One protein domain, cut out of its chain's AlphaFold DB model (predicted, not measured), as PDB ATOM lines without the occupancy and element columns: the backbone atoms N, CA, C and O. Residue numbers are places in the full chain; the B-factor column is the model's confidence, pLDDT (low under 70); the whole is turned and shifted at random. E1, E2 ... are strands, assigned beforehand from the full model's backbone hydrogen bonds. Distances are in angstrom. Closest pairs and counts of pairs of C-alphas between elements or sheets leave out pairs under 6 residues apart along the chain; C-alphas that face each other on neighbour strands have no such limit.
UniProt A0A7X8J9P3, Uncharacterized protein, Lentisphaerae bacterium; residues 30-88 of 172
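What this domain is: This is residues 30 to 88 of the 172 residues of an uncharacterized protein of Lentisphaerae bacterium (UniProt A0A7X8J9P3). Little regular structure is here: a small, strongly twisted sheet of three strands, E1 in its middle, with two long loops, residues 43 to 61 reaching past one end and residues 69 to 79 returning from E2 to E3. The printed part has 59 residues, 21 of them in E1, E2 and E3, with no named helix; the class is all strand and the sheet, E2 - E1 - E3, is antiparallel. It is flat, 35 by 26 by 13 A, and only just compact, close to loose, with a radius of gyration of the C-alphas of 12.0 A.

Where its parts are: Find C-alpha 36 at (22.636, 55.768, 167.991); E1 runs from there to residue 42, 19.4 A. E2, residues 62 to 68, spans 15.4 A. E3, residues 80 to 86, spans 19.7 A and ends at (20.581, 52.528, 166.033).

How they stand to each other: E1 and E2 form a hairpin at 146 degrees; look for N 42 and O 62, 2.8 A. E1 and E3 are antiparallel at 156 degrees, with N 39 and O 83 at 2.8 A. Edge strands E2 and E3 are apart. Residues 54 to 55 pair parallel with 63 to 64 of E2.

The domain as a whole: The C-alphas farthest apart, Asn 34 and Pro 50, stand 35.6 A apart. The printed part has no cut, both links are long, and no printed residue is under 70 in pLDDT.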
ATOM      1  N   ILE A  30      25.338  67.846 164.025       87.06
ATOM      2  CA  ILE A  30      25.024  66.416 164.097       87.06
ATOM      3  C   ILE A  30      24.902  66.035 165.570       87.06
ATOM      4  O   ILE A  30      25.836  66.245 166.348       87.06
ATOM      5  N   GLU A  31      23.755  65.478 165.944       87.88
ATOM      6  CA  GLU A  31      23.478  65.009 167.302       87.88
ATOM      7  C   GLU A  31      22.864  63.614 167.243       87.88
ATOM      8  O   GLU A  31      21.641  63.493 167.157       87.88
ATOM      9  N   PRO A  32      23.695  62.561 167.233       88.25
ATOM     10  CA  PRO A  32      23.210  61.207 167.434       88.25
ATOM     11  C   PRO A  32      22.643  61.101 168.854       88.25
ATOM     12  O   PRO A  32      23.275  61.554 169.816       88.25
ATOM     13  N   GLU A  33      21.441  60.541 168.977       86.88
ATOM     14  CA  GLU A  33      20.824  60.276 170.275       86.88
ATOM     15  C   GLU A  33      21.586  59.162 171.017       86.88
ATOM     16  O   GLU A  33      22.423  58.460 170.446       86.88
ATOM     17  N   ASN A  34      21.294  58.988 172.306       86.75
ATOM     18  CA  ASN A  34      21.787  57.846 173.070       86.75
ATOM     19  C   ASN A  34      21.342  56.532 172.398       86.75
ATOM     20  O   ASN A  34      20.179  56.392 172.012       86.75
ATOM     21  N   GLY A  35      22.263  55.583 172.237       85.06
ATOM     22  CA  GLY A  35      21.990  54.333 171.523       85.06
ATOM     23  C   GLY A  35      21.999  54.459 169.994       85.06
ATOM     24  O   GLY A  35      21.577  53.526 169.308       85.06
ATOM     25  N   GLN A  36      22.463  55.581 169.432       89.62
ATOM     26  CA  GLN A  36      22.636  55.768 167.991       89.62
ATOM     27  C   GLN A  36      24.097  56.049 167.632       89.62
ATOM     28  O   GLN A  36      24.856  56.656 168.385       89.62
ATOM     29  N   ILE A  37      24.476  55.633 166.429       91.44
ATOM     30  CA  ILE A  37      25.768  55.917 165.811       91.44
ATOM     31  C   ILE A  37      25.556  56.634 164.482       91.44
ATOM     32  O   ILE A  37      24.609  56.344 163.746       91.44
ATOM     33  N   ALA A  38      26.450  57.559 164.152       92.62
ATOM     34  CA  ALA A  38      26.453  58.231 162.860       92.62
ATOM     35  C   ALA A  38      27.572  57.682 161.966       92.62
ATOM     36  O   ALA A  38      28.765  57.837 162.242       92.62
ATOM     37  N   VAL A  39      27.163  57.066 160.860       91.94
ATOM     38  CA  VAL A  39      28.045  56.614 159.784       91.94
ATOM     39  C   VAL A  39      28.344  57.796 158.875       91.94
ATOM     40  O   VAL A  39      27.427  58.419 158.338       91.94
ATOM     41  N   LEU A  40      29.627  58.101 158.690       92.06
ATOM     42  CA  LEU A  40      30.074  59.231 157.882       92.06
ATOM     43  C   LEU A  40      30.340  58.825 156.432       92.06
ATOM     44  O   LEU A  40      30.992  57.818 156.147       92.06
ATOM     45  N   ILE A  41      29.895  59.671 155.507       92.50
ATOM     46  CA  ILE A  41      30.141  59.535 154.074       92.50
ATOM     47  C   ILE A  41      30.807  60.817 153.590       92.50
ATOM     48  O   ILE A  41      30.250  61.909 153.676       92.50
ATOM     49  N   LYS A  42      32.018  60.710 153.059       92.88
ATOM     50  CA  LYS A  42      32.743  61.864 152.537       92.88
ATOM     51  C   LYS A  42      32.357  62.120 151.082       92.88
ATOM     52  O   LYS A  42      32.504  61.244 150.234       92.88
ATOM     53  N   LYS A  43      31.901  63.329 150.762       90.31
ATOM     54  CA  LYS A  43      31.537  63.722 149.386       90.31
ATOM     55  C   LYS A  43      32.752  64.151 148.560       90.31
ATOM     56  O   LYS A  43      32.746  64.025 147.339       90.31
ATOM     57  N   THR A  44      33.799  64.642 149.222       88.50
ATOM     58  CA  THR A  44      34.969  65.262 148.583       88.50
ATOM     59  C   THR A  44      36.228  64.419 148.766       88.50
ATOM     60  O   THR A  44      36.555  64.034 149.887       88.50
ATOM     61  N   GLY A  45      36.981  64.192 147.690       89.06
ATOM     62  CA  GLY A  45      38.254  63.471 147.734       89.06
ATOM     63  C   GLY A  45      38.550  62.725 146.438       89.06
ATOM     64  O   GLY A  45      37.847  62.891 145.438       89.06
ATOM     65  N   ASN A  46      39.580  61.882 146.482       88.44
ATOM     66  CA  ASN A  46      39.915  60.986 145.377       88.44
ATOM     67  C   ASN A  46      38.852  59.891 145.224       88.44
ATOM     68  O   ASN A  46      38.204  59.494 146.196       88.44
ATOM     69  N   ASN A  47      38.682  59.393 144.000       88.56
ATOM     70  CA  ASN A  47      37.822  58.241 143.733       88.56
ATOM     71  C   ASN A  47      38.431  56.972 144.337       88.56
ATOM     72  O   ASN A  47      39.649  56.802 144.285       88.56
ATOM     73  N   LEU A  48      37.589  56.088 144.881       85.25
ATOM     74  CA  LEU A  48      38.048  54.765 145.303       85.25
ATOM     75  C   LEU A  48      38.454  53.944 144.082       85.25
ATOM     76  O   LEU A  48      37.838  54.100 143.020       85.25
ATOM     77  N   PRO A  49      39.445  53.052 144.237       83.19
ATOM     78  CA  PRO A  49      39.654  51.993 143.267       83.19
ATOM     79  C   PRO A  49      38.375  51.136 143.171       83.19
ATOM     80  O   PRO A  49      37.710  50.922 144.189       83.19
ATOM     81  N   PRO A  50      37.989  50.679 141.968       77.12
ATOM     82  CA  PRO A  50      36.704  50.016 141.726       77.12
ATOM     83  C   PRO A  50      36.503  48.709 142.510       77.12
ATOM     84  O   PRO A  50      35.371  48.261 142.679       77.12
ATOM     85  N   GLU A  51      37.573  48.114 143.026       77.31
ATOM     86  CA  GLU A  51      37.556  46.888 143.824       77.31
ATOM     87  C   GLU A  51      37.190  47.131 145.299       77.31
ATOM     88  O   GLU A  51      36.902  46.182 146.033       77.31
ATOM     89  N   GLN A  52      37.195  48.390 145.752       75.12
ATOM     90  CA  GLN A  52      37.004  48.752 147.151       75.12
ATOM     91  C   GLN A  52      35.756  49.619 147.350       75.12
ATOM     92  O   GLN A  52      35.529  50.600 146.650       75.12
ATOM     93  N   ILE A  53      34.955  49.272 148.363       77.94
ATOM     94  CA  ILE A  53      33.683  49.953 148.669       77.94
ATOM     95  C   ILE A  53      33.835  50.970 149.814       77.94
ATOM     96  O   ILE A  53      33.138  51.983 149.847       77.94
ATOM     97  N   ILE A  54      34.746  50.714 150.758       81.44
ATOM     98  CA  ILE A  54      34.935  51.525 151.971       81.44
ATOM     99  C   ILE A  54      36.238  52.311 151.865       81.44
ATOM    100  O   ILE A  54      37.273  51.741 151.530       81.44
ATOM    101  N   ALA A  55      36.206  53.602 152.185       81.94
ATOM    102  CA  ALA A  55      37.396  54.438 152.236       81.94
ATOM    103  C   ALA A  55      38.192  54.124 153.513       81.94
ATOM    104  O   ALA A  55      37.757  54.449 154.618       81.94
ATOM    105  N   THR A  56      39.352  53.477 153.366       75.38
ATOM    106  CA  THR A  56      40.252  53.216 154.504       75.38
ATOM    107  C   THR A  56      40.973  54.479 154.961       75.38
ATOM    108  O   THR A  56      41.252  54.637 156.145       75.38
ATOM    109  N   ASP A  57      41.270  55.374 154.018       82.88
ATOM    110  CA  ASP A  57      41.981  56.623 154.267       82.88
ATOM    111  C   ASP A  57      41.035  57.822 154.085       82.88
ATOM    112  O   ASP A  57      40.252  57.846 153.123       82.88
ATOM    113  N   PRO A  58      41.112  58.844 154.962       82.31
ATOM    114  CA  PRO A  58      40.230  60.007 154.916       82.31
ATOM    115  C   PRO A  58      40.372  60.833 153.636       82.31
ATOM    116  O   PRO A  58      39.536  61.700 153.385       82.31
ATOM    117  N   SER A  59      41.407  60.626 152.821       86.75
ATOM    118  CA  SER A  59      41.623  61.339 151.555       86.75
ATOM    119  C   SER A  59      40.658  60.907 150.446       86.75
ATOM    120  O   SER A  59      40.420  61.666 149.499       86.75
ATOM    121  N   PHE A  60      40.079  59.712 150.560       89.06
ATOM    122  CA  PHE A  60      39.155  59.167 149.573       89.06
ATOM    123  C   PHE A  60      37.700  59.546 149.876       89.06
ATOM    124  O   PHE A  60      37.290  59.695 151.030       89.06
ATOM    125  N   LYS A  61      36.908  59.722 148.815       90.69
ATOM    126  CA  LYS A  61      35.459  59.961 148.913       90.69
ATOM    127  C   LYS A  61      34.726  58.665 149.293       90.69
ATOM    128  O   LYS A  61      35.209  57.607 148.964       90.69
ATOM    129  N   GLY A  62      33.543  58.702 149.896       90.50
ATOM    130  CA  GLY A  62      32.748  57.503 150.215       90.50
ATOM    131  C   GLY A  62      32.627  57.217 151.711       90.50
ATOM    132  O   GLY A  62      32.920  58.083 152.541       90.50
ATOM    133  N   VAL A  63      32.140  56.019 152.046       89.94
ATOM    134  CA  VAL A  63      31.872  55.599 153.433       89.94
ATOM    135  C   VAL A  63      33.186  55.479 154.195       89.94
ATOM    136  O   VAL A  63      34.097  54.789 153.738       89.94
ATOM    137  N   GLN A  64      33.282  56.152 155.338       89.75
ATOM    138  CA  GLN A  64      34.465  56.109 156.196       89.75
ATOM    139  C   GLN A  64      34.382  54.967 157.214       89.75
ATOM    140  O   GLN A  64      33.295  54.576 157.635       89.75
ATOM    141  N   LEU A  65      35.547  54.466 157.636       85.12
ATOM    142  CA  LEU A  65      35.665  53.492 158.729       85.12
ATOM    143  C   LEU A  65      35.375  54.101 160.105       85.12
ATOM    144  O   LEU A  65      34.865  53.417 160.988       85.12
ATOM    145  N   GLU A  66      35.736  55.369 160.296       84.62
ATOM    146  CA  GLU A  66      35.488  56.079 161.545       84.62
ATOM    147  C   GLU A  66      34.012  56.481 161.626       84.62
ATOM    148  O   GLU A  66      33.491  57.198 160.766       84.62
ATOM    149  N   VAL A  67      33.347  56.014 162.678       89.44
ATOM    150  CA  VAL A  67      31.965  56.365 163.005       89.44
ATOM    151  C   VAL A  67      31.948  57.323 164.187       89.44
ATOM    152  O   VAL A  67      32.809  57.258 165.066       89.44
ATOM    153  N   LEU A  68      30.962  58.214 164.218       89.94
ATOM    154  CA  LEU A  68      30.734  59.071 165.375       89.94
ATOM    155  C   LEU A  68      29.770  58.361 166.325       89.94
ATOM    156  O   LEU A  68      28.705  57.906 165.901       89.94
ATOM    157  N   GLY A  69      30.161  58.260 167.593       88.19
ATOM    158  CA  GLY A  69      29.290  57.764 168.654       88.19
ATOM    159  C   GLY A  69      28.233  58.788 169.061       88.19
ATOM    160  O   GLY A  69      28.036  59.811 168.404       88.19
ATOM    161  N   GLU A  70      27.574  58.520 170.178       88.81
ATOM    162  CA  GLU A  70      26.686  59.476 170.835       88.81
ATOM    163  C   GLU A  70      27.421  60.779 171.192       88.81
ATOM    164  O   GLU A  70      28.576  60.772 171.630       88.81
ATOM    165  N   GLY A  71      26.764  61.924 170.987       87.88
ATOM    166  CA  GLY A  71      27.343  63.224 171.324       87.88
ATOM    167  C   GLY A  71      26.921  64.360 170.399       87.88
ATOM    168  O   GLY A  71      25.959  64.268 169.643       87.88
ATOM    169  N   ARG A  72      27.656  65.475 170.469       88.19
ATOM    170  CA  ARG A  72      27.460  66.631 169.587       88.19
ATOM    171  C   ARG A  72      28.697  66.835 168.732       88.19
ATOM    172  O   ARG A  72      29.768  67.147 169.252       88.19
ATOM    173  N   TYR A  73      28.514  66.750 167.422       90.19
ATOM    174  CA  TYR A  73      29.577  66.943 166.446       90.19
ATOM    175  C   TYR A  73      29.201  68.018 165.435       90.19
ATOM    176  O   TYR A  73      28.035  68.208 165.092       90.19
ATOM    177  N   PHE A  74      30.222  68.713 164.938       89.56
ATOM    178  CA  PHE A  74      30.065  69.713 163.892       89.56
ATOM    179  C   PHE A  74      30.825  69.280 162.643       89.56
ATOM    180  O   PHE A  74      32.053  69.138 162.664       89.56
ATOM    181  N   ARG A  75      30.099  69.064 161.544       88.81
ATOM    182  CA  ARG A  75      30.674  68.722 160.237       88.81
ATOM    183  C   ARG A  75      30.021  69.559 159.153       88.81
ATOM    184  O   ARG A  75      28.831  69.833 159.194       88.81
ATOM    185  N   ASN A  76      30.821  69.963 158.174       89.88
ATOM    186  CA  ASN A  76      30.333  70.758 157.060       89.88
ATOM    187  C   ASN A  76      29.520  69.881 156.076       89.88
ATOM    188  O   ASN A  76      30.113  68.961 155.496       89.88
ATOM    189  N   PRO A  77      28.228  70.174 155.826       86.19
ATOM    190  CA  PRO A  77      27.361  69.375 154.952       86.19
ATOM    191  C   PRO A  77      27.786  69.388 153.473       86.19
ATOM    192  O   PRO A  77      27.404  68.508 152.700       86.19
ATOM    193  N   PHE A  78      28.613  70.356 153.055       86.38
ATOM    194  CA  PHE A  78      29.163  70.368 151.694       86.38
ATOM    195  C   PHE A  78      30.209  69.268 151.469       86.38
ATOM    196  O   PHE A  78      30.330  68.741 150.366       86.38
ATOM    197  N   THR A  79      30.964  68.911 152.509       89.38
ATOM    198  CA  THR A  79      32.044  67.912 152.429       89.38
ATOM    199  C   THR A  79      31.629  66.544 152.960       89.38
ATOM    200  O   THR A  79      32.211  65.532 152.563       89.38
ATOM    201  N   TRP A  80      30.642  66.512 153.854       90.94
ATOM    202  CA  TRP A  80      30.227  65.328 154.598       90.94
ATOM    203  C   TRP A  80      28.731  65.074 154.428       90.94
ATOM    204  O   TRP A  80      27.928  66.002 154.403       90.94
ATOM    205  N   ASP A  81      28.380  63.804 154.321       91.50
ATOM    206  CA  ASP A  81      27.050  63.265 154.561       91.50
ATOM    207  C   ASP A  81      27.104  62.343 155.777       91.50
ATOM    208  O   ASP A  81      28.178  61.838 156.132       91.50
ATOM    209  N   TRP A  82      25.963  62.107 156.408       91.81
ATOM    210  CA  TRP A  82      25.887  61.194 157.542       91.81
ATOM    211  C   TRP A  82      24.552  60.462 157.596       91.81
ATOM    212  O   TRP A  82      23.492  61.030 157.344       91.81
ATOM    213  N   HIS A  83      24.616  59.193 157.989       92.06
ATOM    214  CA  HIS A  83      23.451  58.364 158.275       92.06
ATOM    215  C   HIS A  83      23.465  57.949 159.739       92.06
ATOM    216  O   HIS A  83      24.435  57.360 160.210       92.06
ATOM    217  N   ILE A  84      22.385  58.261 160.449       91.94
ATOM    218  CA  ILE A  84      22.207  57.893 161.851       91.94
ATOM    219  C   ILE A  84      21.488  56.542 161.901       91.94
ATOM    220  O   ILE A  84      20.413  56.391 161.319       91.94
ATOM    221  N   THR A  85      22.092  55.576 162.584       90.50
ATOM    222  CA  THR A  85      21.602  54.202 162.747       90.50
ATOM    223  C   THR A  85      21.611  53.832 164.227       90.50
ATOM    224  O   THR A  85      22.497  54.252 164.967       90.50
ATOM    225  N   ALA A  86      20.631  53.041 164.667       90.56
ATOM    226  CA  ALA A  86      20.581  52.528 166.033       90.56
ATOM    227  C   ALA A  86      21.678  51.480 166.287       90.56
ATOM    228  O   ALA A  86      22.032  50.702 165.397       90.56
ATOM    229  N   ILE A  87      22.197  51.451 167.511       87.38
ATOM    230  CA  ILE A  87      23.127  50.425 167.976       87.38
ATOM    231  C   ILE A  87      22.374  49.095 168.089       87.38
ATOM    232  O   ILE A  87      21.258  49.033 168.598       87.38
ATOM    233  N   THR A  88      22.989  48.023 167.590       85.69
ATOM    234  CA  THR A  88      22.430  46.674 167.692       85.69
ATOM    235  C   THR A  88      22.784  46.065 169.043       85.69
ATOM    236  O   THR A  88      23.933  45.682 169.267       85.69
TER     237      THR A  88